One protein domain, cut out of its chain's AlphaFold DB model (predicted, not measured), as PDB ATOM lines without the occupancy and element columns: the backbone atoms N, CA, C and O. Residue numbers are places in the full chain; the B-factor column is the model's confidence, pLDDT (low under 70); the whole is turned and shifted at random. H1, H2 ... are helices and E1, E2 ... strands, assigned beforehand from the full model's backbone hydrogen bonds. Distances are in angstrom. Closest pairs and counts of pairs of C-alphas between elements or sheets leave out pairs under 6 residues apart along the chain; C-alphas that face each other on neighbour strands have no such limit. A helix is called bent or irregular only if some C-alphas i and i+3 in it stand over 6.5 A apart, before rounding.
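This is residues 141 to 350 of the 355 residues of an uncharacterized protein of Lachnospiraceae bacterium 10-1 (UniProt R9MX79). A long, twisted six-stranded sheet is the main body, with a small three-stranded sheet, E4 E8 E9, partly over one of its faces near E1; H1 and H3 cover opposite faces at the end where E3 begins and E7 ends. The printed part has 210 residues, in the order E1 E2 H1 H2 H3 E3 E4 H4 E5 E6 E7 E8 E9, of mixed class. Both sheets are antiparallel, the large one in the order E1 E2 E3 E7 E5 E6. The whole is compact, with a radius of gyration of the C-alphas of 17.5 A, yet only just elongated, spanning 59 by 39 by 33 A.

Find C-alpha 145 at (36.766, 5.499, 16.574); from there E1 runs to residue 152 over 23.8 A, and E2, residues 158 to 165, covers 23.2 A. Next come H1, residues 171 to 183, 19.1 A long; H2, 194 to 200; and H3, 202 to 211. E3 begins at C-alpha 215, (16.663, -5.121, 7.991), and runs 39.1 A to residue 227. Read on through E4, 243 to 248; H4, 260 to 267; E5, 272 to 277; E6, 280 to 283; and E7, 304 to 316, 35.4 A long. E8, 333 to 338, and E9, 346 to 349, follow; E9 ends at (44.717, -5.937, 11.000).

Start at the hairpin E1 and E2, where N 147 and O 163 are 2.8 A apart. Across the large sheet, look for N 162 and O 224 at 2.8 A, N 219 and O 312 at 2.9 A, N 274 and O 311 at 2.8 A, and, in the hairpin E5 and E6, N 282 and O 275 at 2.9 A. H1 is on this sheet at a height of 9.8 A and runs along E3, at 14 degrees on the local plane. H3, on the opposite face at a height of 9.2 A, is over E7; their closest C-alphas are Leu 204 and Pro 315, 6.6 A. H2, on the same face as H1, is over none of the strands, and touches H3 only at the corner, the C-alphas of Tyr 198 and Arg 205 being 5.0 A apart. In the small sheet, N 245 and O 336 are 2.9 A apart, and N 348 and O 335 of the hairpin E8 and E9 3.3 A. E1 and E8 are near each other, with 7 pairs of C-alphas within 10 A. H4 only grazes both sheets; its closest C-alpha to E4 is Ala 263, 5.1 A from that of Ala 248. H2, H3 and H4 have every O i to N i+4 pair within hydrogen-bond range, H1 7 of 9; H1 is irregular, with C-alphas 172 and 175 8.0 A apart.

The farthest C-alphas, Gly 231 and Pro 320, are 59.5 A apart. The printed part has no cut. The links E3 to E4, E4 to H4, E6 to E7 and E7 to E8 are long. Look for pLDDT under 70 at residues 141, 253 to 254, 268 to 270, 277 to 296 and 336 to 350.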
ATOM      1  N   SER A 141      33.533  13.301  18.407       68.00
ATOM      2  CA  SER A 141      34.854  12.795  18.798       68.00
ATOM      3  C   SER A 141      34.801  11.619  19.777       68.00
ATOM      4  O   SER A 141      35.768  10.871  19.886       68.00
ATOM      5  N   LYS A 142      33.677  11.448  20.483       78.50
ATOM      6  CA  LYS A 142      33.415  10.282  21.337       78.50
ATOM      7  C   LYS A 142      32.683   9.165  20.608       78.50
ATOM      8  O   LYS A 142      32.720   8.034  21.081       78.50
ATOM      9  N   LEU A 143      31.989   9.493  19.522       84.44
ATOM     10  CA  LEU A 143      31.185   8.540  18.770       84.44
ATOM     11  C   LEU A 143      31.982   7.857  17.658       84.44
ATOM     12  O   LEU A 143      31.633   6.752  17.272       84.44
ATOM     13  N   LEU A 144      33.036   8.491  17.142       89.50
ATOM     14  CA  LEU A 144      33.870   7.918  16.091       89.50
ATOM     15  C   LEU A 144      35.187   7.371  16.644       89.50
ATOM     16  O   LEU A 144      35.985   8.105  17.229       89.50
ATOM     17  N   ALA A 145      35.453   6.094  16.383       89.38
ATOM     18  CA  ALA A 145      36.766   5.499  16.574       89.38
ATOM     19  C   ALA A 145      37.683   5.895  15.407       89.38
ATOM     20  O   ALA A 145      37.319   5.726  14.244       89.38
ATOM     21  N   THR A 146      38.867   6.438  15.707       90.19
ATOM     22  CA  THR A 146      39.852   6.850  14.695       90.19
ATOM     23  C   THR A 146      40.906   5.770  14.481       90.19
ATOM     24  O   THR A 146      41.622   5.396  15.410       90.19
ATOM     25  N   HIS A 147      41.079   5.370  13.228       86.81
ATOM     26  CA  HIS A 147      42.103   4.447  12.761       86.81
ATOM     27  C   HIS A 147      43.022   5.172  11.778       86.81
ATOM     28  O   HIS A 147      42.557   5.875  10.881       86.81
ATOM     29  N   VAL A 148      44.330   5.033  11.972       87.94
ATOM     30  CA  VAL A 148      45.351   5.689  11.148       87.94
ATOM     31  C   VAL A 148      46.353   4.649  10.711       87.94
ATOM     32  O   VAL A 148      46.869   3.923  11.564       87.94
ATOM     33  N   VAL A 149      46.694   4.655   9.426       85.50
ATOM     34  CA  VAL A 149      47.902   3.992   8.951       85.50
ATOM     35  C   VAL A 149      48.747   4.886   8.087       85.50
ATOM     36  O   VAL A 149      48.261   5.719   7.335       85.50
ATOM     37  N   GLU A 150      50.047   4.689   8.257       89.12
ATOM     38  CA  GLU A 150      51.094   5.322   7.490       89.12
ATOM     39  C   GLU A 150      51.901   4.228   6.792       89.12
ATOM     40  O   GLU A 150      52.333   3.269   7.438       89.12
ATOM     41  N   PHE A 151      52.097   4.369   5.486       85.38
ATOM     42  CA  PHE A 151      52.894   3.457   4.670       85.38
ATOM     43  C   PHE A 151      53.712   4.242   3.641       85.38
ATOM     44  O   PHE A 151      53.452   5.417   3.382       85.38
ATOM     45  N   GLU A 152      54.732   3.598   3.083       88.50
ATOM     46  CA  GLU A 152      55.492   4.123   1.950       88.50
ATOM     47  C   GLU A 152      55.057   3.360   0.700       88.50
ATOM     48  O   GLU A 152      55.088   2.129   0.697       88.50
ATOM     49  N   ASP A 153      54.605   4.066  -0.336       84.31
ATOM     50  CA  ASP A 153      54.236   3.422  -1.593       84.31
ATOM     51  C   ASP A 153      55.460   2.992  -2.413       84.31
ATOM     52  O   ASP A 153      56.609   3.321  -2.110       84.31
ATOM     53  N   VAL A 154      55.218   2.239  -3.489       80.62
ATOM     54  CA  VAL A 154      56.282   1.693  -4.350       80.62
ATOM     55  C   VAL A 154      57.172   2.756  -5.006       80.62
ATOM     56  O   VAL A 154      58.287   2.436  -5.421       80.62
ATOM     57  N   ASP A 155      56.698   4.000  -5.092       85.00
ATOM     58  CA  ASP A 155      57.424   5.132  -5.664       85.00
ATOM     59  C   ASP A 155      58.075   6.021  -4.589       85.00
ATOM     60  O   ASP A 155      58.709   7.029  -4.919       85.00
ATOM     61  N   GLY A 156      57.973   5.634  -3.314       88.75
ATOM     62  CA  GLY A 156      58.599   6.306  -2.181       88.75
ATOM     63  C   GLY A 156      57.764   7.428  -1.561       88.75
ATOM     64  O   GLY A 156      58.315   8.220  -0.793       88.75
ATOM     65  N   TYR A 157      56.465   7.537  -1.875       90.69
ATOM     66  CA  TYR A 157      55.598   8.494  -1.185       90.69
ATOM     67  C   TYR A 157      55.208   7.950   0.185       90.69
ATOM     68  O   TYR A 157      54.700   6.841   0.302       90.69
ATOM     69  N   THR A 158      55.392   8.751   1.231       94.06
ATOM     70  CA  THR A 158      54.839   8.469   2.556       94.06
ATOM     71  C   THR A 158      53.389   8.933   2.601       94.06
ATOM     72  O   THR A 158      53.119  10.134   2.561       94.06
ATOM     73  N   ILE A 159      52.463   7.991   2.715       91.81
ATOM     74  CA  ILE A 159      51.022   8.231   2.699       91.81
ATOM     75  C   ILE A 159      50.432   7.913   4.061       91.81
ATOM     76  O   ILE A 159      50.831   6.948   4.711       91.81
ATOM     77  N   ARG A 160      49.486   8.744   4.494       92.69
ATOM     78  CA  ARG A 160      48.730   8.575   5.729       92.69
ATOM     79  C   ARG A 160      47.246   8.487   5.424       92.69
ATOM     80  O   ARG A 160      46.643   9.466   4.997       92.69
ATOM     81  N   GLU A 161      46.658   7.343   5.712       90.44
ATOM     82  CA  GLU A 161      45.227   7.097   5.584       90.44
ATOM     83  C   GLU A 161      44.582   7.168   6.966       90.44
ATOM     84  O   GLU A 161      45.054   6.561   7.929       90.44
ATOM     85  N   THR A 162      43.515   7.956   7.082       91.44
ATOM     86  CA  THR A 162      42.728   8.102   8.308       91.44
ATOM     87  C   THR A 162      41.291   7.696   8.024       91.44
ATOM     88  O   THR A 162      40.605   8.329   7.222       91.44
ATOM     89  N   CYS A 163      40.828   6.661   8.717       89.94
ATOM     90  CA  CYS A 163      39.450   6.198   8.683       89.94
ATOM     91  C   CYS A 163      38.830   6.378  10.066       89.94
ATOM     92  O   CYS A 163      39.408   5.965  11.072       89.94
ATOM     93  N   GLN A 164      37.667   7.016  10.129       91.75
ATOM     94  CA  GLN A 164      36.884   7.122  11.352       91.75
ATOM     95  C   GLN A 164      35.574   6.373  11.171       91.75
ATOM     96  O   GLN A 164      34.941   6.525  10.130       91.75
ATOM     97  N   LEU A 165      35.170   5.588  12.163       90.94
ATOM     98  CA  LEU A 165      33.993   4.729  12.079       90.94
ATOM     99  C   LEU A 165      33.145   4.855  13.349       90.94
ATOM    100  O   LEU A 165      33.676   4.974  14.453       90.94
ATOM    101  N   SER A 166      31.827   4.847  13.184       92.88
ATOM    102  CA  SER A 166      30.851   4.849  14.281       92.88
ATOM    103  C   SER A 166      30.490   3.433  14.740       92.88
ATOM    104  O   SER A 166      30.645   2.474  13.976       92.88
ATOM    105  N   PRO A 167      29.939   3.276  15.959       90.88
ATOM    106  CA  PRO A 167      29.221   2.071  16.338       90.88
ATOM    107  C   PRO A 167      28.189   1.663  15.283       90.88
ATOM    108  O   PRO A 167      27.718   2.479  14.495       90.88
ATOM    109  N   ILE A 168      27.799   0.392  15.314       91.94
ATOM    110  CA  ILE A 168      26.728  -0.102  14.453       91.94
ATOM    111  C   ILE A 168      25.401   0.476  14.948       91.94
ATOM    112  O   ILE A 168      24.979   0.191  16.069       91.94
ATOM    113  N   PHE A 169      24.746   1.262  14.101       92.69
ATOM    114  CA  PHE A 169      23.415   1.792  14.352       92.69
ATOM    115  C   PHE A 169      22.349   0.812  13.895       92.69
ATOM    116  O   PHE A 169      22.370   0.311  12.765       92.69
ATOM    117  N   ARG A 170      21.382   0.580  14.776       90.50
ATOM    118  CA  ARG A 170      20.177  -0.193  14.491       90.50
ATOM    119  C   ARG A 170      19.005   0.729  14.197       90.50
ATOM    120  O   ARG A 170      19.088   1.949  14.304       90.50
ATOM    121  N   GLU A 171      17.876   0.117  13.866       83.19
ATOM    122  CA  GLU A 171      16.596   0.803  13.669       83.19
ATOM    123  C   GLU A 171      16.224   1.714  14.856       83.19
ATOM    124  O   GLU A 171      15.759   2.833  14.647       83.19
ATOM    125  N   ASP A 172      16.519   1.277  16.084       87.88
ATOM    126  CA  ASP A 172      16.250   2.034  17.312       87.88
ATOM    127  C   ASP A 172      17.211   3.227  17.520       87.88
ATOM    128  O   ASP A 172      16.933   4.104  18.335       87.88
ATOM    129  N   ASP A 173      18.315   3.300  16.766       90.12
ATOM    130  CA  ASP A 173      19.343   4.342  16.889       90.12
ATOM    131  C   ASP A 173      19.236   5.436  15.809       90.12
ATOM    132  O   ASP A 173      20.130   6.279  15.686       90.12
ATOM    133  N   ARG A 174      18.153   5.452  15.014       88.31
ATOM    134  CA  ARG A 174      17.996   6.350  13.851       88.31
ATOM    135  C   ARG A 174      18.189   7.831  14.173       88.31
ATOM    136  O   ARG A 174      18.818   8.535  13.390       88.31
ATOM    137  N   GLU A 175      17.687   8.310  15.312       89.38
ATOM    138  CA  GLU A 175      17.863   9.716  15.709       89.38
ATOM    139  C   GLU A 175      19.345  10.061  15.917       89.38
ATOM    140  O   GLU A 175      19.822  11.078  15.414       89.38
ATOM    141  N   THR A 176      20.096   9.184  16.590       90.62
ATOM    142  CA  THR A 176      21.545   9.342  16.799       90.62
ATOM    143  C   THR A 176      22.305   9.253  15.478       90.62
ATOM    144  O   THR A 176      23.220  10.036  15.236       90.62
ATOM    145  N   MET A 177      21.908   8.323  14.608       92.81
ATOM    146  CA  MET A 177      22.492   8.136  13.282       92.81
ATOM    147  C   MET A 177      22.328   9.391  12.411       92.81
ATOM    148  O   MET A 177      23.308   9.870  11.844       92.81
ATOM    149  N   TYR A 178      21.119   9.959  12.334       91.81
ATOM    150  CA  TYR A 178      20.862  11.175  11.557       91.81
ATOM    151  C   TYR A 178      21.528  12.410  12.155       91.81
ATOM    152  O   TYR A 178      22.071  13.221  11.411       91.81
ATOM    153  N   ALA A 179      21.558  12.532  13.481       90.12
ATOM    154  CA  ALA A 179      22.282  13.619  14.122       90.12
ATOM    155  C   ALA A 179      23.802  13.507  13.890       90.12
ATOM    156  O   ALA A 179      24.451  14.523  13.655       90.12
ATOM    157  N   LEU A 180      24.387  12.298  13.872       92.75
ATOM    158  CA  LEU A 180      25.788  12.112  13.475       92.75
ATOM    159  C   LEU A 180      25.992  12.500  12.006       92.75
ATOM    160  O   LEU A 180      26.953  13.192  11.687       92.75
ATOM    161  N   TRP A 181      25.099  12.057  11.122       91.62
ATOM    162  CA  TRP A 181      25.141  12.365   9.693       91.62
ATOM    163  C   TRP A 181      25.151  13.878   9.430       91.62
ATOM    164  O   TRP A 181      26.028  14.385   8.726       91.62
ATOM    165  N   GLU A 182      24.242  14.607  10.077       89.75
ATOM    166  CA  GLU A 182      24.168  16.068  10.021       89.75
ATOM    167  C   GLU A 182      25.415  16.728  10.624       89.75
ATOM    168  O   GLU A 182      25.984  17.654  10.043       89.75
ATOM    169  N   ALA A 183      25.909  16.211  11.753       89.56
ATOM    170  CA  ALA A 183      27.112  16.721  12.404       89.56
ATOM    171  C   ALA A 183      28.384  16.534  11.548       89.56
ATOM    172  O   ALA A 183      29.333  17.309  11.672       89.56
ATOM    173  N   LEU A 184      28.389  15.554  10.636       89.69
ATOM    174  CA  LEU A 184      29.417  15.360   9.603       89.69
ATOM    175  C   LEU A 184      29.193  16.230   8.348       89.69
ATOM    176  O   LEU A 184      29.876  16.052   7.336       89.69
ATOM    177  N   GLY A 185      28.268  17.190   8.415       87.50
ATOM    178  CA  GLY A 185      28.029  18.207   7.394       87.50
ATOM    179  C   GLY A 185      27.156  17.752   6.227       87.50
ATOM    180  O   GLY A 185      27.201  18.386   5.174       87.50
ATOM    181  N   GLN A 186      26.406  16.659   6.382       87.69
ATOM    182  CA  GLN A 186      25.511  16.135   5.351       87.69
ATOM    183  C   GLN A 186      24.056  16.553   5.604       87.69
ATOM    184  O   GLN A 186      23.666  16.822   6.736       87.69
ATOM    185  N   ASP A 187      23.235  16.583   4.553       87.50
ATOM    186  CA  ASP A 187      21.785  16.739   4.703       87.50
ATOM    187  C   ASP A 187      21.177  15.391   5.117       87.50
ATOM    188  O   ASP A 187      21.473  14.358   4.516       87.50
ATOM    189  N   VAL A 188      20.305  15.367   6.125       87.44
ATOM    190  CA  VAL A 188      19.580  14.146   6.521       87.44
ATOM    191  C   VAL A 188      18.776  13.583   5.350       87.44
ATOM    192  O   VAL A 188      18.711  12.365   5.186       87.44
ATOM    193  N   ALA A 189      18.235  14.447   4.484       86.94
ATOM    194  CA  ALA A 189      17.524  14.018   3.282       86.94
ATOM    195  C   ALA A 189      18.432  13.304   2.264       86.94
ATOM    196  O   ALA A 189      17.929  12.565   1.422       86.94
ATOM    197  N   SER A 190      19.756  13.491   2.340       86.19
ATOM    198  CA  SER A 190      20.712  12.807   1.467       86.19
ATOM    199  C   SER A 190      21.128  11.430   1.983       86.19
ATOM    200  O   SER A 190      21.879  10.743   1.289       86.19
ATOM    201  N   PHE A 191      20.700  11.019   3.183       89.12
ATOM    202  CA  PHE A 191      20.982   9.680   3.701       89.12
ATOM    203  C   PHE A 191      20.350   8.620   2.777       89.12
ATOM    204  O   PHE A 191      19.196   8.786   2.371       89.12
ATOM    205  N   PRO A 192      21.062   7.534   2.416       87.69
ATOM    206  CA  PRO A 192      20.576   6.621   1.390       87.69
ATOM    207  C   PRO A 192      19.334   5.872   1.886       87.69
ATOM    208  O   PRO A 192      19.327   5.288   2.973       87.69
ATOM    209  N   SER A 193      18.269   5.879   1.082       87.19
ATOM    210  CA  SER A 193      17.059   5.128   1.412       87.19
ATOM    211  C   SER A 193      17.304   3.624   1.273       87.19
ATOM    212  O   SER A 193      18.050   3.173   0.404       87.19
ATOM    213  N   GLU A 194      16.628   2.826   2.099       87.00
ATOM    214  CA  GLU A 194      16.683   1.360   2.027       87.00
ATOM    215  C   GLU A 194      16.317   0.841   0.628       87.00
ATOM    216  O   GLU A 194      16.973  -0.050   0.091       87.00
ATOM    217  N   LYS A 195      15.317   1.464  -0.007       85.62
ATOM    218  CA  LYS A 195      14.945   1.171  -1.392       85.62
ATOM    219  C   LYS A 195      16.101   1.425  -2.361       85.62
ATOM    220  O   LYS A 195      16.404   0.540  -3.152       85.62
ATOM    221  N   SER A 196      16.754   2.587  -2.281       84.50
ATOM    222  CA  SER A 196      17.887   2.917  -3.155       84.50
ATOM    223  C   SER A 196      19.033   1.917  -2.989       84.50
ATOM    224  O   SER A 196      19.548   1.411  -3.982       84.50
ATOM    225  N   LEU A 197      19.348   1.538  -1.746       86.81
ATOM    226  CA  LEU A 197      20.377   0.540  -1.439       86.81
ATOM    227  C   LEU A 197      20.069  -0.828  -2.070       86.81
ATOM    228  O   LEU A 197      20.952  -1.433  -2.666       86.81
ATOM    229  N   TYR A 198      18.825  -1.312  -1.987       83.94
ATOM    230  CA  TYR A 198      18.425  -2.583  -2.613       83.94
ATOM    231  C   TYR A 198      18.275  -2.521  -4.138       83.94
ATOM    232  O   TYR A 198      18.388  -3.546  -4.820       83.94
ATOM    233  N   ASP A 199      17.922  -1.356  -4.677       81.94
ATOM    234  CA  ASP A 199      17.743  -1.179  -6.115       81.94
ATOM    235  C   ASP A 199      19.099  -1.173  -6.821       81.94
ATOM    236  O   ASP A 199      19.238  -1.859  -7.839       81.94
ATOM    237  N   LYS A 200      20.089  -0.480  -6.241       80.44
ATOM    238  CA  LYS A 200      21.467  -0.482  -6.731       80.44
ATOM    239  C   LYS A 200      22.123  -1.842  -6.417       80.44
ATOM    240  O   LYS A 200      22.389  -2.603  -7.342       80.44
ATOM    241  N   ASN A 201      22.209  -2.278  -5.153       79.50
ATOM    242  CA  ASN A 201      23.035  -3.446  -4.817       79.50
ATOM    243  C   ASN A 201      22.271  -4.775  -4.915       79.50
ATOM    244  O   ASN A 201      21.490  -5.164  -4.037       79.50
ATOM    245  N   TYR A 202      22.553  -5.532  -5.980       78.06
ATOM    246  CA  TYR A 202      21.893  -6.813  -6.241       78.06
ATOM    247  C   TYR A 202      22.188  -7.895  -5.190       78.06
ATOM    248  O   TYR A 202      21.322  -8.739  -4.956       78.06
ATOM    249  N   LEU A 203      23.375  -7.901  -4.572       80.56
ATOM    250  CA  LEU A 203      23.743  -8.879  -3.540       80.56
ATOM    251  C   LEU A 203      23.032  -8.558  -2.237       80.56
ATOM    252  O   LEU A 203      22.461  -9.449  -1.617       80.56
ATOM    253  N   LEU A 204      22.971  -7.281  -1.865       84.12
ATOM    254  CA  LEU A 204      22.179  -6.833  -0.727       84.12
ATOM    255  C   LEU A 204      20.702  -7.231  -0.903       84.12
ATOM    256  O   LEU A 204      20.077  -7.761   0.020       84.12
ATOM    257  N   ARG A 205      20.157  -7.061  -2.115       86.00
ATOM    258  CA  ARG A 205      18.812  -7.537  -2.473       86.00
ATOM    259  C   ARG A 205      18.686  -9.060  -2.395       86.00
ATOM    260  O   ARG A 205      17.697  -9.552  -1.856       86.00
ATOM    261  N   ASP A 206      19.677  -9.809  -2.871       82.94
ATOM    262  CA  ASP A 206      19.704 -11.271  -2.761       82.94
ATOM    263  C   ASP A 206      19.729 -11.738  -1.296       82.94
ATOM    264  O   ASP A 206      18.996 -12.659  -0.946       82.94
ATOM    265  N   ALA A 207      20.474 -11.080  -0.399       84.56
ATOM    266  CA  ALA A 207      20.436 -11.390   1.036       84.56
ATOM    267  C   ALA A 207      19.045 -11.167   1.643       84.56
ATOM    268  O   ALA A 207      18.590 -11.968   2.469       84.56
ATOM    269  N   ARG A 208      18.337 -10.111   1.232       87.75
ATOM    270  CA  ARG A 208      16.947  -9.894   1.648       87.75
ATOM    271  C   ARG A 208      16.052 -11.032   1.165       87.75
ATOM    272  O   ARG A 208      15.375 -11.672   1.971       87.75
ATOM    273  N   ASP A 209      16.091 -11.309  -0.133       84.81
ATOM    274  CA  ASP A 209      15.140 -12.201  -0.792       84.81
ATOM    275  C   ASP A 209      15.415 -13.692  -0.493       84.81
ATOM    276  O   ASP A 209      14.476 -14.485  -0.383       84.81
ATOM    277  N   SER A 210      16.683 -14.090  -0.318       81.06
ATOM    278  CA  SER A 210      17.104 -15.489  -0.127       81.06
ATOM    279  C   SER A 210      17.468 -15.848   1.319       81.06
ATOM    280  O   SER A 210      17.213 -16.974   1.754       81.06
ATOM    281  N   ALA A 211      18.020 -14.901   2.086       78.06
ATOM    282  CA  ALA A 211      18.489 -15.122   3.456       78.06
ATOM    283  C   ALA A 211      17.602 -14.453   4.522       78.06
ATOM    284  O   ALA A 211      17.932 -14.493   5.706       78.06
ATOM    285  N   SER A 212      16.450 -13.889   4.130       82.12
ATOM    286  CA  SER A 212      15.515 -13.190   5.031       82.12
ATOM    287  C   SER A 212      16.150 -12.005   5.775       82.12
ATOM    288  O   SER A 212      15.735 -11.672   6.890       82.12
ATOM    289  N   CYS A 213      17.151 -11.360   5.166       87.31
ATOM    290  CA  CYS A 213      17.777 -10.150   5.700       87.31
ATOM    291  C   CYS A 213      16.910  -8.917   5.406       87.31
ATOM    292  O   CYS A 213      17.211  -8.124   4.520       87.31
ATOM    293  N   ASN A 214      15.793  -8.797   6.125       85.19
ATOM    294  CA  ASN A 214      14.774  -7.760   5.916       85.19
ATOM    295  C   ASN A 214      15.043  -6.464   6.695       85.19
ATOM    296  O   ASN A 214      14.124  -5.675   6.897       85.19
ATOM    297  N   LYS A 215      16.251  -6.300   7.234       89.81
ATOM    298  CA  LYS A 215      16.663  -5.121   7.991       89.81
ATOM    299  C   LYS A 215      18.056  -4.701   7.561       89.81
ATOM    300  O   LYS A 215      18.863  -5.543   7.172       89.81
ATOM    301  N   LEU A 216      18.334  -3.413   7.707       92.19
ATOM    302  CA  LEU A 216      19.667  -2.852   7.554       92.19
ATOM    303  C   LEU A 216      20.142  -2.274   8.886       92.19
ATOM    304  O   LEU A 216      19.393  -1.588   9.584       92.19
ATOM    305  N   GLU A 217      21.390  -2.566   9.222       94.06
ATOM    306  CA  GLU A 217      22.161  -1.836  10.227       94.06
ATOM    307  C   GLU A 217      23.195  -0.959   9.512       94.06
ATOM    308  O   GLU A 217      23.529  -1.211   8.353       94.06
ATOM    309  N   TYR A 218      23.702   0.079  10.175       93.31
ATOM    310  CA  TYR A 218      24.536   1.083   9.514       93.31
ATOM    311  C   TYR A 218      25.817   1.379  10.283       93.31
ATOM    312  O   TYR A 218      25.797   1.541  11.499       93.31
ATOM    313  N   ILE A 219      26.922   1.522   9.554       92.75
ATOM    314  CA  ILE A 219      28.145   2.169  10.039       92.75
ATOM    315  C   ILE A 219      28.311   3.459   9.243       92.75
ATOM    316  O   ILE A 219      28.377   3.432   8.017       92.75
ATOM    317  N   ILE A 220      28.396   4.591   9.931       93.19
ATOM    318  CA  ILE A 220      28.773   5.881   9.342       93.19
ATOM    319  C   ILE A 220      30.256   6.118   9.607       93.19
ATOM    320  O   ILE A 220      30.730   5.888  10.724       93.19
ATOM    321  N   GLY A 221      30.983   6.610   8.613       92.31
ATOM    322  CA  GLY A 221      32.390   6.932   8.771       92.31
ATOM    323  C   GLY A 221      32.861   8.112   7.939       92.31
ATOM    324  O   GLY A 221      32.121   8.673   7.132       92.31
ATOM    325  N   THR A 222      34.120   8.482   8.147       92.31
ATOM    326  CA  THR A 222      34.835   9.445   7.305       92.31
ATOM    327  C   THR A 222      36.173   8.883   6.873       92.31
ATOM    328  O   THR A 222      36.867   8.265   7.684       92.31
ATOM    329  N   TYR A 223      36.565   9.153   5.635       90.62
ATOM    330  CA  TYR A 223      37.819   8.678   5.071       90.62
ATOM    331  C   TYR A 223      38.665   9.814   4.485       90.62
ATOM    332  O   TYR A 223      38.131  10.713   3.833       90.62
ATOM    333  N   MET A 224      39.974   9.802   4.747       92.44
ATOM    334  CA  MET A 224      40.918  10.848   4.346       92.44
ATOM    335  C   MET A 224      42.298  10.263   4.038       92.44
ATOM    336  O   MET A 224      42.764   9.379   4.756       92.44
ATOM    337  N   ILE A 225      42.972  10.818   3.030       92.19
ATOM    338  CA  ILE A 225      44.345  10.471   2.649       92.19
ATOM    339  C   ILE A 225      45.206  11.734   2.636       92.19
ATOM    340  O   ILE A 225      44.829  12.742   2.040       92.19
ATOM    341  N   GLU A 226      46.370  11.674   3.278       95.69
ATOM    342  CA  GLU A 226      47.369  12.742   3.315       95.69
ATOM    343  C   GLU A 226      48.700  12.257   2.718       95.69
ATOM    344  O   GLU A 226      49.247  11.239   3.144       95.69
ATOM    345  N   ASN A 227      49.282  13.030   1.799       96.12
ATOM    346  CA  ASN A 227      50.684  12.900   1.419       96.12
ATOM    347  C   ASN A 227      51.572  13.572   2.471       96.12
ATOM    348  O   ASN A 227      51.388  14.736   2.831       96.12
ATOM    349  N   ARG A 228      52.564  12.834   2.960       97.12
ATOM    350  CA  ARG A 228      53.531  13.270   3.977       97.12
ATOM    351  C   ARG A 228      54.956  13.335   3.426       97.12
ATOM    352  O   ARG A 228      55.900  13.489   4.197       97.12
ATOM    353  N   THR A 229      55.114  13.214   2.110       95.88
ATOM    354  CA  THR A 229      56.417  13.152   1.443       95.88
ATOM    355  C   THR A 229      57.032  14.539   1.301       95.88
ATOM    356  O   THR A 229      56.578  15.373   0.516       95.88
ATOM    357  N   ASP A 230      58.114  14.789   2.035       95.25
ATOM    358  CA  ASP A 230      58.817  16.069   1.985       95.25
ATOM    359  C   ASP A 230      59.386  16.353   0.583       95.25
ATOM    360  O   ASP A 230      60.236  15.629   0.065       95.25
ATOM    361  N   GLY A 231      58.957  17.466  -0.016       94.56
ATOM    362  CA  GLY A 231      59.483  17.951  -1.296       94.56
ATOM    363  C   GLY A 231      58.913  17.275  -2.547       94.56
ATOM    364  O   GLY A 231      59.305  17.661  -3.647       94.56
ATOM    365  N   PHE A 232      57.972  16.338  -2.397       95.00
ATOM    366  CA  PHE A 232      57.277  15.671  -3.502       95.00
ATOM    367  C   PHE A 232      55.757  15.815  -3.338       95.00
ATOM    368  O   PHE A 232      55.100  14.873  -2.891       95.00
ATOM    369  N   PRO A 233      55.191  16.996  -3.657       96.12
ATOM    370  CA  PRO A 233      53.756  17.201  -3.553       96.12
ATOM    371  C   PRO A 233      53.007  16.444  -4.653       96.12
ATOM    372  O   PRO A 233      53.451  16.386  -5.807       96.12
ATOM    373  N   ILE A 234      51.835  15.924  -4.308       94.25
ATOM    374  CA  ILE A 234      50.840  15.472  -5.278       94.25
ATOM    375  C   ILE A 234      50.161  16.720  -5.845       94.25
ATOM    376  O   ILE A 234      49.818  17.650  -5.115       94.25
ATOM    377  N   THR A 235      49.996  16.762  -7.165       94.06
ATOM    378  CA  THR A 235      49.435  17.920  -7.878       94.06
ATOM    379  C   THR A 235      48.531  17.451  -9.016       94.06
ATOM    380  O   THR A 235      48.623  16.286  -9.402       94.06
ATOM    381  N   PRO A 236      47.708  18.323  -9.621       91.56
ATOM    382  CA  PRO A 236      46.869  17.924 -10.752       91.56
ATOM    383  C   PRO A 236      47.676  17.452 -11.974       91.56
ATOM    384  O   PRO A 236      47.212  16.599 -12.723       91.56
ATOM    385  N   ASP A 237      48.903  17.960 -12.146       92.12
ATOM    386  CA  ASP A 237      49.819  17.564 -13.228       92.12
ATOM    387  C   ASP A 237      50.560  16.243 -12.941       92.12
ATOM    388  O   ASP A 237      51.148  15.641 -13.839       92.12
ATOM    389  N   ASN A 238      50.552  15.793 -11.683       87.94
ATOM    390  CA  ASN A 238      51.132  14.528 -11.234       87.94
ATOM    391  C   ASN A 238      50.213  13.891 -10.177       87.94
ATOM    392  O   ASN A 238      50.564  13.873  -8.988       87.94
ATOM    393  N   PRO A 239      49.008  13.451 -10.584       90.50
ATOM    394  CA  PRO A 239      48.036  12.900  -9.661       90.50
ATOM    395  C   PRO A 239      48.453  11.496  -9.221       90.50
ATOM    396  O   PRO A 239      49.194  10.794  -9.914       90.50
ATOM    397  N   ARG A 240      47.936  11.070  -8.074       87.62
ATOM    398  CA  ARG A 240      48.149   9.727  -7.526       87.62
ATOM    399  C   ARG A 240      46.816   9.072  -7.241       87.62
ATOM    400  O   ARG A 240      45.900   9.740  -6.784       87.62
ATOM    401  N   THR A 241      46.723   7.775  -7.482       83.69
ATOM    402  CA  THR A 241      45.515   7.009  -7.187       83.69
ATOM    403  C   THR A 241      45.835   5.975  -6.128       83.69
ATOM    404  O   THR A 241      46.777   5.205  -6.298       83.69
ATOM    405  N   TYR A 242      45.039   5.952  -5.066       80.81
ATOM    406  CA  TYR A 242      45.095   4.920  -4.034       80.81
ATOM    407  C   TYR A 242      43.814   4.095  -4.094       80.81
ATOM    408  O   TYR A 242      42.782   4.591  -4.539       80.81
ATOM    409  N   SER A 243      43.884   2.829  -3.696       76.44
ATOM    410  CA  SER A 243      42.709   1.977  -3.524       76.44
ATOM    411  C   SER A 243      42.694   1.477  -2.093       76.44
ATOM    412  O   SER A 243      43.595   0.751  -1.668       76.44
ATOM    413  N   SER A 244      41.685   1.903  -1.344       77.56
ATOM    414  CA  SER A 244      41.571   1.596   0.078       77.56
ATOM    415  C   SER A 244      40.349   0.736   0.307       77.56
ATOM    416  O   SER A 244      39.289   0.947  -0.283       77.56
ATOM    417  N   ARG A 245      40.502  -0.257   1.174       77.56
ATOM    418  CA  ARG A 245      39.514  -1.313   1.359       77.56
ATOM    419  C   ARG A 245      39.323  -1.646   2.824       77.56
ATOM    420  O   ARG A 245      40.268  -1.663   3.612       77.56
ATOM    421  N   LEU A 246      38.082  -1.960   3.158       79.62
ATOM    422  CA  LEU A 246      37.704  -2.645   4.376       79.62
ATOM    423  C   LEU A 246      37.393  -4.098   4.025       79.62
ATOM    424  O   LEU A 246      36.626  -4.398   3.117       79.62
ATOM    425  N   ALA A 247      37.958  -5.020   4.778       77.44
ATOM    426  CA  ALA A 247      37.596  -6.426   4.731       77.44
ATOM    427  C   ALA A 247      37.203  -6.867   6.135       77.44
ATOM    428  O   ALA A 247      37.587  -6.243   7.113       77.44
ATOM    429  N   ALA A 248      36.466  -7.956   6.271       79.56
ATOM    430  CA  ALA A 248      36.370  -8.677   7.529       79.56
ATOM    431  C   ALA A 248      37.360  -9.848   7.505       79.56
ATOM    432  O   ALA A 248      37.455 -10.578   6.518       79.56
ATOM    433  N   GLN A 249      38.084 -10.085   8.595       77.44
ATOM    434  CA  GLN A 249      38.895 -11.289   8.727       77.44
ATOM    435  C   GLN A 249      37.989 -12.513   8.570       77.44
ATOM    436  O   GLN A 249      36.989 -12.660   9.276       77.44
ATOM    437  N   ARG A 250      38.340 -13.408   7.640       72.25
ATOM    438  CA  ARG A 250      37.624 -14.675   7.485       72.25
ATOM    439  C   ARG A 250      37.889 -15.546   8.706       72.25
ATOM    440  O   ARG A 250      38.993 -16.056   8.890       72.25
ATOM    441  N   VAL A 251      36.858 -15.722   9.514       72.56
ATOM    442  CA  VAL A 251      36.859 -16.596  10.687       72.56
ATOM    443  C   VAL A 251      36.084 -17.872  10.378       72.56
ATOM    444  O   VAL A 251      35.262 -17.926   9.465       72.56
ATOM    445  N   SER A 252      36.375 -18.942  11.115       70.06
ATOM    446  CA  SER A 252      35.648 -20.197  10.941       70.06
ATOM    447  C   SER A 252      34.168 -20.008  11.280       70.06
ATOM    448  O   SER A 252      33.840 -19.346  12.256       70.06
ATOM    449  N   ALA A 253      33.273 -20.688  10.561       66.62
ATOM    450  CA  ALA A 253      31.861 -20.775  10.950       66.62
ATOM    451  C   ALA A 253      31.644 -21.456  12.322       66.62
ATOM    452  O   ALA A 253      30.533 -21.438  12.844       66.62
ATOM    453  N   PHE A 254      32.687 -22.080  12.885       68.38
ATOM    454  CA  PHE A 254      32.693 -22.703  14.212       68.38
ATOM    455  C   PHE A 254      33.416 -21.863  15.275       68.38
ATOM    456  O   PHE A 254      33.642 -22.355  16.378       68.38
ATOM    457  N   ASP A 255      33.831 -20.642  14.941       72.19
ATOM    458  CA  ASP A 255      34.347 -19.695  15.922       72.19
ATOM    459  C   ASP A 255      33.186 -19.235  16.824       72.19
ATOM    460  O   ASP A 255      32.174 -18.735  16.341       72.19
ATOM    461  N   GLU A 256      33.288 -19.480  18.133       71.81
ATOM    462  CA  GLU A 256      32.244 -19.108  19.102       71.81
ATOM    463  C   GLU A 256      32.335 -17.628  19.522       71.81
ATOM    464  O   GLU A 256      31.380 -17.057  20.064       71.81
ATOM    465  N   GLU A 257      33.484 -16.994  19.289       79.12
ATOM    466  CA  GLU A 257      33.755 -15.608  19.649       79.12
ATOM    467  C   GLU A 257      33.312 -14.655  18.533       79.12
ATOM    468  O   GLU A 257      32.661 -13.644  18.828       79.12
ATOM    469  N   HIS A 258      33.557 -15.034  17.276       81.19
ATOM    470  CA  HIS A 258      33.331 -14.216  16.082       81.19
ATOM    471  C   HIS A 258      32.188 -14.734  15.200       81.19
ATOM    472  O   HIS A 258      31.950 -15.934  15.095       81.19
ATOM    473  N   ASP A 259      31.493 -13.836  14.499       82.25
ATOM    474  CA  ASP A 259      30.417 -14.232  13.584       82.25
ATOM    475  C   ASP A 259      30.927 -14.387  12.144       82.25
ATOM    476  O   ASP A 259      30.970 -13.434  11.364       82.25
ATOM    477  N   GLY A 260      31.283 -15.623  11.774       81.00
ATOM    478  CA  GLY A 260      31.779 -15.940  10.432       81.00
ATOM    479  C   GLY A 260      30.799 -15.630   9.301       81.00
ATOM    480  O   GLY A 260      31.232 -15.242   8.225       81.00
ATOM    481  N   THR A 261      29.484 -15.706   9.534       84.19
ATOM    482  CA  THR A 261      28.522 -15.350   8.478       84.19
ATOM    483  C   THR A 261      28.397 -13.840   8.312       84.19
ATOM    484  O   THR A 261      28.258 -13.376   7.187       84.19
ATOM    485  N   ALA A 262      28.480 -13.070   9.402       86.44
ATOM    486  CA  ALA A 262      28.536 -11.612   9.306       86.44
ATOM    487  C   ALA A 262      29.803 -11.162   8.554       86.44
ATOM    488  O   ALA A 262      29.732 -10.301   7.677       86.44
ATOM    489  N   ALA A 263      30.945 -11.800   8.838       83.19
ATOM    490  CA  ALA A 263      32.197 -11.566   8.118       83.19
ATOM    491  C   ALA A 263      32.099 -11.953   6.630       83.19
ATOM    492  O   ALA A 263      32.596 -11.223   5.771       83.19
ATOM    493  N   ASP A 264      31.431 -13.064   6.305       80.75
ATOM    494  CA  ASP A 264      31.190 -13.470   4.918       80.75
ATOM    495  C   ASP A 264      30.297 -12.467   4.183       80.75
ATOM    496  O   ASP A 264      30.639 -12.069   3.073       80.75
ATOM    497  N   PHE A 265      29.209 -11.987   4.794       82.69
ATOM    498  CA  PHE A 265      28.383 -10.940   4.186       82.69
ATOM    499  C   PHE A 265      29.159  -9.648   3.941       82.69
ATOM    500  O   PHE A 265      29.031  -9.056   2.869       82.69
ATOM    501  N   PHE A 266      29.985  -9.237   4.903       83.19
ATOM    502  CA  PHE A 266      30.827  -8.054   4.762       83.19
ATOM    503  C   PHE A 266      31.798  -8.189   3.579       83.19
ATOM    504  O   PHE A 266      31.904  -7.291   2.753       83.19
ATOM    505  N   ASN A 267      32.454  -9.343   3.447       75.88
ATOM    506  CA  ASN A 267      33.417  -9.594   2.375       75.88
ATOM    507  C   ASN A 267      32.764  -9.854   1.012       75.88
ATOM    508  O   ASN A 267      33.299  -9.510  -0.032       75.88
ATOM    509  N   TRP A 268      31.611 -10.510   0.962       69.69
ATOM    510  CA  TRP A 268      31.008 -10.919  -0.309       69.69
ATOM    511  C   TRP A 268      30.077  -9.847  -0.875       69.69
ATOM    512  O   TRP A 268      29.159 -10.188  -1.606       69.69
ATOM    513  N   ARG A 269      30.311  -8.567  -0.541       66.12
ATOM    514  CA  ARG A 269      29.574  -7.396  -1.056       66.12
ATOM    515  C   ARG A 269      28.056  -7.465  -0.870       66.12
ATOM    516  O   ARG A 269      27.303  -6.775  -1.550       66.12
ATOM    517  N   TYR A 270      27.603  -8.261   0.097       68.44
ATOM    518  CA  TYR A 270      26.223  -8.201   0.570       68.44
ATOM    519  C   TYR A 270      25.958  -6.907   1.342       68.44
ATOM    520  O   TYR A 270      24.809  -6.580   1.599       68.44
ATOM    521  N   VAL A 271      27.010  -6.169   1.700       79.25
ATOM    522  CA  VAL A 271      26.940  -4.811   2.236       79.25
ATOM    523  C   VAL A 271      27.006  -3.790   1.101       79.25
ATOM    524  O   VAL A 271      27.670  -4.021   0.094       79.25
ATOM    525  N   SER A 272      26.344  -2.647   1.269       79.69
ATOM    526  CA  SER A 272      26.473  -1.509   0.348       79.69
ATOM    527  C   SER A 272      27.298  -0.414   0.988       79.69
ATOM    528  O   SER A 272      27.006  -0.024   2.118       79.69
ATOM    529  N   VAL A 273      28.285   0.106   0.264       81.00
ATOM    530  CA  VAL A 273      29.013   1.304   0.682       81.00
ATOM    531  C   VAL A 273      28.624   2.464  -0.193       81.00
ATOM    532  O   VAL A 273      28.713   2.393  -1.415       81.00
ATOM    533  N   VAL A 274      28.179   3.520   0.477       79.12
ATOM    534  CA  VAL A 274      27.754   4.759  -0.143       79.12
ATOM    535  C   VAL A 274      28.685   5.866   0.313       79.12
ATOM    536  O   VAL A 274      28.667   6.245   1.485       79.12
ATOM    537  N   MET A 275      29.512   6.379  -0.594       81.12
ATOM    538  CA  MET A 275      30.446   7.465  -0.299       81.12
ATOM    539  C   MET A 275      29.939   8.794  -0.847       81.12
ATOM    540  O   MET A 275      29.469   8.874  -1.979       81.12
ATOM    541  N   TYR A 276      30.077   9.847  -0.045       75.12
ATOM    542  CA  TYR A 276      29.589  11.184  -0.351       75.12
ATOM    543  C   TYR A 276      30.773  12.129  -0.565       75.12
ATOM    544  O   TYR A 276      31.545  12.436   0.350       75.12
ATOM    545  N   SER A 277      30.925  12.600  -1.803       65.75
ATOM    546  CA  SER A 277      32.024  13.468  -2.231       65.75
ATOM    547  C   SER A 277      31.481  14.697  -2.932       65.75
ATOM    548  O   SER A 277      30.920  14.593  -4.014       65.75
ATOM    549  N   ASN A 278      31.666  15.882  -2.342       59.47
ATOM    550  CA  ASN A 278      31.289  17.157  -2.969       59.47
ATOM    551  C   ASN A 278      29.848  17.172  -3.545       59.47
ATOM    552  O   ASN A 278      29.613  17.776  -4.586       59.47
ATOM    553  N   GLY A 279      28.894  16.502  -2.885       51.66
ATOM    554  CA  GLY A 279      27.496  16.406  -3.331       51.66
ATOM    555  C   GLY A 279      27.181  15.260  -4.301       51.66
ATOM    556  O   GLY A 279      26.022  15.098  -4.668       51.66
ATOM    557  N   ALA A 280      28.170  14.454  -4.698       52.50
ATOM    558  CA  ALA A 280      27.977  13.215  -5.449       52.50
ATOM    559  C   ALA A 280      27.910  11.997  -4.512       52.50
ATOM    560  O   ALA A 280      28.571  11.975  -3.470       52.50
ATOM    561  N   VAL A 281      27.113  11.000  -4.907       58.91
ATOM    562  CA  VAL A 281      26.855   9.754  -4.173       58.91
ATOM    563  C   VAL A 281      27.398   8.584  -4.988       58.91
ATOM    564  O   VAL A 281      27.037   8.436  -6.155       58.91
ATOM    565  N   TYR A 282      28.244   7.756  -4.381       62.03
ATOM    566  CA  TYR A 282      28.894   6.629  -5.052       62.03
ATOM    567  C   TYR A 282      28.535   5.311  -4.395       62.03
ATOM    568  O   TYR A 282      28.740   5.172  -3.193       62.03
ATOM    569  N   TYR A 283      28.051   4.362  -5.193       63.84
ATOM    570  CA  TYR A 283      27.774   2.987  -4.784       63.84
ATOM    571  C   TYR A 283      28.892   2.088  -5.315       63.84
ATOM    572  O   TYR A 283      29.156   2.077  -6.515       63.84
ATOM    573  N   ASP A 284      29.572   1.366  -4.427       61.75
ATOM    574  CA  ASP A 284      30.593   0.388  -4.821       61.75
ATOM    575  C   ASP A 284      29.930  -0.934  -5.244       61.75
ATOM    576  O   ASP A 284      29.461  -1.693  -4.393       61.75
ATOM    577  N   GLU A 285      29.848  -1.198  -6.556       55.66
ATOM    578  CA  GLU A 285      29.213  -2.419  -7.089       55.66
ATOM    579  C   GLU A 285      30.028  -3.198  -8.127       55.66
ATOM    580  O   GLU A 285      29.872  -4.418  -8.224       55.66
ATOM    581  N   GLU A 286      30.958  -2.581  -8.852       46.81
ATOM    582  CA  GLU A 286      31.595  -3.229 -10.000       46.81
ATOM    583  C   GLU A 286      33.082  -3.493  -9.782       46.81
ATOM    584  O   GLU A 286      33.924  -2.632  -9.986       46.81
ATOM    585  N   ASP A 287      33.398  -4.738  -9.408       46.47
ATOM    586  CA  ASP A 287      34.493  -5.457 -10.066       46.47
ATOM    587  C   ASP A 287      34.438  -6.952  -9.727       46.47
ATOM    588  O   ASP A 287      34.506  -7.366  -8.564       46.47
ATOM    589  N   ALA A 288      34.286  -7.780 -10.758       40.44
ATOM    590  CA  ALA A 288      34.095  -9.220 -10.660       40.44
ATOM    591  C   ALA A 288      35.401  -9.928 -10.253       40.44
ATOM    592  O   ALA A 288      36.094 -10.515 -11.082       40.44
ATOM    593  N   GLY A 289      35.745  -9.900  -8.964       44.66
ATOM    594  CA  GLY A 289      36.882 -10.676  -8.455       44.66
ATOM    595  C   GLY A 289      37.330 -10.396  -7.024       44.66
ATOM    596  O   GLY A 289      37.959 -11.271  -6.429       44.66
ATOM    597  N   ASN A 290      36.990  -9.238  -6.448       50.34
ATOM    598  CA  ASN A 290      37.500  -8.834  -5.133       50.34
ATOM    599  C   ASN A 290      36.426  -8.946  -4.037       50.34
ATOM    600  O   ASN A 290      35.369  -8.322  -4.110       50.34
ATOM    601  N   HIS A 291      36.711  -9.751  -3.008       57.56
ATOM    602  CA  HIS A 291      35.826 -10.063  -1.874       57.56
ATOM    603  C   HIS A 291      35.929  -9.037  -0.729       57.56
ATOM    604  O   HIS A 291      36.067  -9.429   0.432       57.56
ATOM    605  N   GLU A 292      35.947  -7.745  -1.043       64.88
ATOM    606  CA  GLU A 292      36.241  -6.687  -0.071       64.88
ATOM    607  C   GLU A 292      35.384  -5.450  -0.349       64.88
ATOM    608  O   GLU A 292      34.972  -5.224  -1.488       64.88
ATOM    609  N   VAL A 293      35.121  -4.672   0.703       63.09
ATOM    610  CA  VAL A 293      34.442  -3.375   0.642       63.09
ATOM    611  C   VAL A 293      35.450  -2.316   0.219       63.09
ATOM    612  O   VAL A 293      36.433  -2.100   0.927       63.09
ATOM    613  N   ILE A 294      35.217  -1.622  -0.891       65.44
ATOM    614  CA  ILE A 294      36.133  -0.586  -1.367       65.44
ATOM    615  C   ILE A 294      35.652   0.760  -0.808       65.44
ATOM    616  O   ILE A 294      34.537   1.207  -1.061       65.44
ATOM    617  N   LEU A 295      36.504   1.444  -0.038       68.75
ATOM    618  CA  LEU A 295      36.253   2.811   0.454       68.75
ATOM    619  C   LEU A 295      36.494   3.876  -0.636       68.75
ATOM    620  O   LEU A 295      36.595   5.068  -0.347       68.75
ATOM    621  N   GLY A 296      36.586   3.439  -1.888       67.19
ATOM    622  CA  GLY A 296      36.858   4.225  -3.083       67.19
ATOM    623  C   GLY A 296      38.235   3.954  -3.694       67.19
ATOM    624  O   GLY A 296      39.123   3.357  -3.082       67.19
ATOM    625  N   VAL A 297      38.407   4.463  -4.915       73.50
ATOM    626  CA  VAL A 297      39.685   4.529  -5.637       73.50
ATOM    627  C   VAL A 297      40.082   6.008  -5.784       73.50
ATOM    628  O   VAL A 297      39.978   6.582  -6.872       73.50
ATOM    629  N   PRO A 298      40.408   6.701  -4.674       78.12
ATOM    630  CA  PRO A 298      40.655   8.136  -4.681       78.12
ATOM    631  C   PRO A 298      41.806   8.530  -5.601       78.12
ATOM    632  O   PRO A 298      42.957   8.148  -5.390       78.12
ATOM    633  N   LYS A 299      41.495   9.391  -6.573       85.00
ATOM    634  CA  LYS A 299      42.483  10.142  -7.347       85.00
ATOM    635  C   LYS A 299      42.830  11.433  -6.599       85.00
ATOM    636  O   LYS A 299      42.060  12.391  -6.574       85.00
ATOM    637  N   MET A 300      43.988  11.445  -5.958       88.88
ATOM    638  CA  MET A 300      44.572  12.612  -5.313       88.88
ATOM    639  C   MET A 300      45.190  13.542  -6.363       88.88
ATOM    640  O   MET A 300      46.118  13.167  -7.077       88.88
ATOM    641  N   GLU A 301      44.696  14.777  -6.419       92.25
ATOM    642  CA  GLU A 301      45.253  15.873  -7.233       92.25
ATOM    643  C   GLU A 301      45.890  16.967  -6.353       92.25
ATOM    644  O   GLU A 301      46.297  18.024  -6.829       92.25
ATOM    645  N   SER A 302      45.978  16.717  -5.046       95.12
ATOM    646  CA  SER A 302      46.672  17.539  -4.057       95.12
ATOM    647  C   SER A 302      47.212  16.644  -2.939       95.12
ATOM    648  O   SER A 302      46.849  15.469  -2.872       95.12
ATOM    649  N   ASP A 303      48.021  17.187  -2.029       96.38
ATOM    650  CA  ASP A 303      48.533  16.447  -0.864       96.38
ATOM    651  C   ASP A 303      47.447  15.980   0.120       96.38
ATOM    652  O   ASP A 303      47.742  15.232   1.046       96.38
ATOM    653  N   LEU A 304      46.197  16.408  -0.059       94.94
ATOM    654  CA  LEU A 304      45.066  16.001   0.764       94.94
ATOM    655  C   LEU A 304      43.902  15.542  -0.116       94.94
ATOM    656  O   LEU A 304      43.506  16.228  -1.061       94.94
ATOM    657  N   TRP A 305      43.307  14.409   0.243       90.94
ATOM    658  CA  TRP A 305      42.028  13.956  -0.287       90.94
ATOM    659  C   TRP A 305      41.077  13.634   0.866       90.94
ATOM    660  O   TRP A 305      41.434  12.912   1.794       90.94
ATOM    661  N   GLY A 306      39.863  14.185   0.816       90.38
ATOM    662  CA  GLY A 306      38.894  14.110   1.912       90.38
ATOM    663  C   GLY A 306      39.069  15.211   2.976       90.38
ATOM    664  O   GLY A 306      39.743  16.208   2.715       90.38
ATOM    665  N   PRO A 307      38.426  15.072   4.153       90.56
ATOM    666  CA  PRO A 307      37.627  13.924   4.587       90.56
ATOM    667  C   PRO A 307      36.335  13.753   3.775       90.56
ATOM    668  O   PRO A 307      35.693  14.727   3.378       90.56
ATOM    669  N   ARG A 308      35.964  12.502   3.512       89.31
ATOM    670  CA  ARG A 308      34.743  12.105   2.799       89.31
ATOM    671  C   ARG A 308      33.878  11.241   3.691       89.31
ATOM    672  O   ARG A 308      34.363  10.239   4.210       89.31
ATOM    673  N   THR A 309      32.620  11.624   3.854       91.56
ATOM    674  CA  THR A 309      31.661  10.856   4.645       91.56
ATOM    675  C   THR A 309      31.178   9.655   3.840       91.56
ATOM    676  O   THR A 309      30.963   9.760   2.633       91.56
ATOM    677  N   PHE A 310      31.005   8.512   4.490       91.06
ATOM    678  CA  PHE A 310      30.415   7.328   3.879       91.06
ATOM    679  C   PHE A 310      29.478   6.604   4.847       91.06
ATOM    680  O   PHE A 310      29.553   6.783   6.066       91.06
ATOM    681  N   VAL A 311      28.610   5.770   4.283       92.00
ATOM    682  CA  VAL A 311      27.719   4.844   4.985       92.00
ATOM    683  C   VAL A 311      28.005   3.433   4.495       92.00
ATOM    684  O   VAL A 311      28.102   3.211   3.292       92.00
ATOM    685  N   ILE A 312      28.100   2.476   5.411       91.06
ATOM    686  CA  ILE A 312      28.072   1.042   5.122       91.06
ATOM    687  C   ILE A 312      26.731   0.507   5.615       91.06
ATOM    688  O   ILE A 312      26.456   0.559   6.812       91.06
ATOM    689  N   ALA A 313      25.907  -0.002   4.704       91.75
ATOM    690  CA  ALA A 313      24.663  -0.691   5.021       91.75
ATOM    691  C   ALA A 313      24.913  -2.198   5.147       91.75
ATOM    692  O   ALA A 313      25.436  -2.831   4.228       91.75
ATOM    693  N   LEU A 314      24.529  -2.764   6.287       92.00
ATOM    694  CA  LEU A 314      24.769  -4.145   6.684       92.00
ATOM    695  C   LEU A 314      23.445  -4.928   6.653       92.00
ATOM    696  O   LEU A 314      22.539  -4.582   7.416       92.00
ATOM    697  N   PRO A 315      23.294  -5.975   5.820       91.25
ATOM    698  CA  PRO A 315      22.087  -6.792   5.825       91.25
ATOM    699  C   PRO A 315      21.971  -7.564   7.130       91.25
ATOM    700  O   PRO A 315      22.873  -8.305   7.512       91.25
ATOM    701  N   ASN A 316      20.825  -7.458   7.790       91.38
ATOM    702  CA  ASN A 316      20.555  -8.222   8.994       91.38
ATOM    703  C   ASN A 316      19.189  -8.917   8.935       91.38
ATOM    704  O   ASN A 316      18.227  -8.433   8.334       91.38
ATOM    705  N   GLY A 317      19.112 -10.097   9.543       87.12
ATOM    706  CA  GLY A 317      17.944 -10.962   9.523       87.12
ATOM    707  C   GLY A 317      18.005 -12.019  10.616       87.12
ATOM    708  O   GLY A 317      19.062 -12.560  10.940       87.12
ATOM    709  N   ASN A 318      16.848 -12.330  11.187       86.50
ATOM    710  CA  ASN A 318      16.728 -13.297  12.268       86.50
ATOM    711  C   ASN A 318      16.554 -14.697  11.669       86.50
ATOM    712  O   ASN A 318      15.685 -14.930  10.828       86.50
ATOM    713  N   THR A 319      17.335 -15.662  12.147       80.75
ATOM    714  CA  THR A 319      17.203 -17.077  11.767       80.75
ATOM    715  C   THR A 319      16.975 -17.935  13.012       80.75
ATOM    716  O   THR A 319      17.296 -17.498  14.116       80.75
ATOM    717  N   PRO A 320      16.485 -19.183  12.898       81.06
ATOM    718  CA  PRO A 320      16.366 -20.066  14.062       81.06
ATOM    719  C   PRO A 320      17.685 -20.283  14.823       81.06
ATOM    720  O   PRO A 320      17.660 -20.497  16.031       81.06
ATOM    721  N   ASN A 321      18.827 -20.206  14.128       78.19
ATOM    722  CA  ASN A 321      20.158 -20.332  14.731       78.19
ATOM    723  C   ASN A 321      20.709 -18.990  15.248       78.19
ATOM    724  O   ASN A 321      21.627 -18.986  16.062       78.19
ATOM    725  N   ARG A 322      20.157 -17.867  14.777       81.19
ATOM    726  CA  ARG A 322      20.511 -16.498  15.169       81.19
ATOM    727  C   ARG A 322      19.234 -15.684  15.407       81.19
ATOM    728  O   ARG A 322      18.848 -14.887  14.547       81.19
ATOM    729  N   PRO A 323      18.533 -15.911  16.531       84.94
ATOM    730  CA  PRO A 323      17.258 -15.252  16.801       84.94
ATOM    731  C   PRO A 323      17.398 -13.740  16.981       84.94
ATOM    732  O   PRO A 323      16.406 -13.044  16.809       84.94
ATOM    733  N   ASP A 324      18.606 -13.247  17.262       85.12
ATOM    734  CA  ASP A 324      18.919 -11.825  17.449       85.12
ATOM    735  C   ASP A 324      19.592 -11.187  16.218       85.12
ATOM    736  O   ASP A 324      20.015 -10.038  16.277       85.12
ATOM    737  N   GLY A 325      19.701 -11.925  15.107       88.00
ATOM    738  CA  GLY A 325      20.386 -11.468  13.896       88.00
ATOM    739  C   GLY A 325      21.884 -11.782  13.855       88.00
ATOM    740  O   GLY A 325      22.432 -12.470  14.722       88.00
ATOM    741  N   TYR A 326      22.541 -11.314  12.797       88.56
ATOM    742  CA  TYR A 326      23.986 -11.423  12.596       88.56
ATOM    743  C   TYR A 326      24.730 -10.444  13.505       88.56
ATOM    744  O   TYR A 326      24.292  -9.313  13.717       88.56
ATOM    745  N   ARG A 327      25.864 -10.886  14.057       87.38
ATOM    746  CA  ARG A 327      26.657 -10.110  15.017       87.38
ATOM    747  C   ARG A 327      27.819  -9.408  14.325       87.38
ATOM    748  O   ARG A 327      28.967  -9.835  14.431       87.38
ATOM    749  N   TYR A 328      27.514  -8.321  13.619       87.38
ATOM    750  CA  TYR A 328      28.534  -7.463  13.002       87.38
ATOM    751  C   TYR A 328      29.478  -6.834  14.035       87.38
ATOM    752  O   TYR A 328      30.637  -6.600  13.727       87.38
ATOM    753  N   ASP A 329      29.040  -6.667  15.284       85.44
ATOM    754  CA  ASP A 329      29.874  -6.244  16.420       85.44
ATOM    755  C   ASP A 329      30.927  -7.288  16.840       85.44
ATOM    756  O   ASP A 329      31.765  -7.029  17.696       85.44
ATOM    757  N   LYS A 330      30.890  -8.485  16.247       85.88
ATOM    758  CA  LYS A 330      31.832  -9.584  16.497       85.88
ATOM    759  C   LYS A 330      32.700  -9.912  15.283       85.88
ATOM    760  O   LYS A 330      33.296 -10.989  15.233       85.88
ATOM    761  N   ILE A 331      32.762  -9.030  14.286       83.56
ATOM    762  CA  ILE A 331      33.691  -9.187  13.162       83.56
ATOM    763  C   ILE A 331      34.961  -8.381  13.414       83.56
ATOM    764  O   ILE A 331      34.945  -7.322  14.040       83.56
ATOM    765  N   ARG A 332      36.073  -8.862  12.869       78.38
ATOM    766  CA  ARG A 332      37.337  -8.126  12.868       78.38
ATOM    767  C   ARG A 332      37.499  -7.456  11.520       78.38
ATOM    768  O   ARG A 332      37.730  -8.147  10.532       78.38
ATOM    769  N   LEU A 333      37.329  -6.139  11.465       78.25
ATOM    770  CA  LEU A 333      37.549  -5.390  10.233       78.25
ATOM    771  C   LEU A 333      39.045  -5.207   9.998       78.25
ATOM    772  O   LEU A 333      39.747  -4.737  10.870       78.25
ATOM    773  N   GLN A 334      39.542  -5.544   8.824       75.75
ATOM    774  CA  GLN A 334      40.891  -5.259   8.371       75.75
ATOM    775  C   GLN A 334      40.832  -4.088   7.407       75.75
ATOM    776  O   GLN A 334      39.953  -4.030   6.548       75.75
ATOM    777  N   PHE A 335      41.767  -3.160   7.551       75.19
ATOM    778  CA  PHE A 335      41.907  -2.069   6.607       75.19
ATOM    779  C   PHE A 335      43.152  -2.348   5.773       75.19
ATOM    780  O   PHE A 335      44.233  -2.621   6.296       75.19
ATOM    781  N   GLY A 336      42.973  -2.341   4.460       68.12
ATOM    782  CA  GLY A 336      44.045  -2.558   3.501       68.12
ATOM    783  C   GLY A 336      44.179  -1.364   2.572       68.12
ATOM    784  O   GLY A 336      43.177  -0.762   2.187       68.12
ATOM    785  N   CYS A 337      45.415  -1.065   2.181       64.12
ATOM    786  CA  CYS A 337      45.699  -0.125   1.109       64.12
ATOM    787  C   CYS A 337      46.477  -0.822  -0.010       64.12
ATOM    788  O   CYS A 337      47.404  -1.595   0.235       64.12
ATOM    789  N   LEU A 338      46.088  -0.532  -1.248       60.47
ATOM    790  CA  LEU A 338      46.830  -0.854  -2.454       60.47
ATOM    791  C   LEU A 338      47.304   0.454  -3.092       60.47
ATOM    792  O   LEU A 338      46.496   1.267  -3.546       60.47
ATOM    793  N   SER A 339      48.624   0.636  -3.174       48.50
ATOM    794  CA  SER A 339      49.229   1.723  -3.960       48.50
ATOM    795  C   SER A 339      49.332   1.387  -5.456       48.50
ATOM    796  O   SER A 339      49.650   2.249  -6.274       48.50
ATOM    797  N   SER A 340      49.052   0.135  -5.837       41.25
ATOM    798  CA  SER A 340      49.020  -0.340  -7.219       41.25
ATOM    799  C   SER A 340      48.218  -1.646  -7.322       41.25
ATOM    800  O   SER A 340      48.308  -2.470  -6.410       41.25
ATOM    801  N   PRO A 341      47.527  -1.929  -8.446       40.34
ATOM    802  CA  PRO A 341      46.951  -3.255  -8.711       40.34
ATOM    803  C   PRO A 341      48.001  -4.387  -8.770       40.34
ATOM    804  O   PRO A 341      47.642  -5.556  -8.886       40.34
ATOM    805  N   TYR A 342      49.298  -4.053  -8.703       33.22
ATOM    806  CA  TYR A 342      50.419  -4.991  -8.761       33.22
ATOM    807  C   TYR A 342      51.339  -4.965  -7.526       33.22
ATOM    808  O   TYR A 342      52.333  -5.693  -7.510       33.22
ATOM    809  N   SER A 343      51.063  -4.134  -6.512       38.59
ATOM    810  CA  SER A 343      51.836  -4.140  -5.261       38.59
ATOM    811  C   SER A 343      51.267  -5.177  -4.298       38.59
ATOM    812  O   SER A 343      50.052  -5.322  -4.202       38.59
ATOM    813  N   ASN A 344      52.140  -5.892  -3.584       36.97
ATOM    814  CA  ASN A 344      51.716  -6.801  -2.520       36.97
ATOM    815  C   ASN A 344      50.889  -6.042  -1.472       36.97
ATOM    816  O   ASN A 344      51.195  -4.893  -1.167       36.97
ATOM    817  N   ASP A 345      49.875  -6.713  -0.931       45.00
ATOM    818  CA  ASP A 345      49.014  -6.217   0.139       45.00
ATOM    819  C   ASP A 345      49.829  -5.795   1.368       45.00
ATOM    820  O   ASP A 345      50.199  -6.638   2.189       45.00
ATOM    821  N   ASP A 346      50.039  -4.493   1.553       45.69
ATOM    822  CA  ASP A 346      50.370  -3.936   2.865       45.69
ATOM    823  C   ASP A 346      49.058  -3.806   3.659       45.69
ATOM    824  O   ASP A 346      48.522  -2.728   3.912       45.69
ATOM    825  N   GLY A 347      48.472  -4.962   3.981       45.69
ATOM    826  CA  GLY A 347      47.287  -5.070   4.825       45.69
ATOM    827  C   GLY A 347      47.674  -5.034   6.298       45.69
ATOM    828  O   GLY A 347      48.620  -5.703   6.720       45.69
ATOM    829  N   PHE A 348      46.927  -4.286   7.103       46.44
ATOM    830  CA  PHE A 348      47.090  -4.274   8.551       46.44
ATOM    831  C   PHE A 348      45.770  -4.646   9.220       46.44
ATOM    832  O   PHE A 348      44.677  -4.224   8.841       46.44
ATOM    833  N   GLU A 349      45.871  -5.496  10.234       45.47
ATOM    834  CA  GLU A 349      44.717  -5.937  11.000       45.47
ATOM    835  C   GLU A 349      44.273  -4.790  11.915       45.47
ATOM    836  O   GLU A 349      45.020  -4.368  12.799       45.47
ATOM    837  N   LEU A 350      43.062  -4.270  11.696       48.47
ATOM    838  CA  LEU A 350      42.390  -3.469  12.709       48.47
ATOM    839  C   LEU A 350      41.595  -4.436  13.593       48.47
ATOM    840  O   LEU A 350      40.981  -5.395  13.132       48.47
TER     841      LEU A 350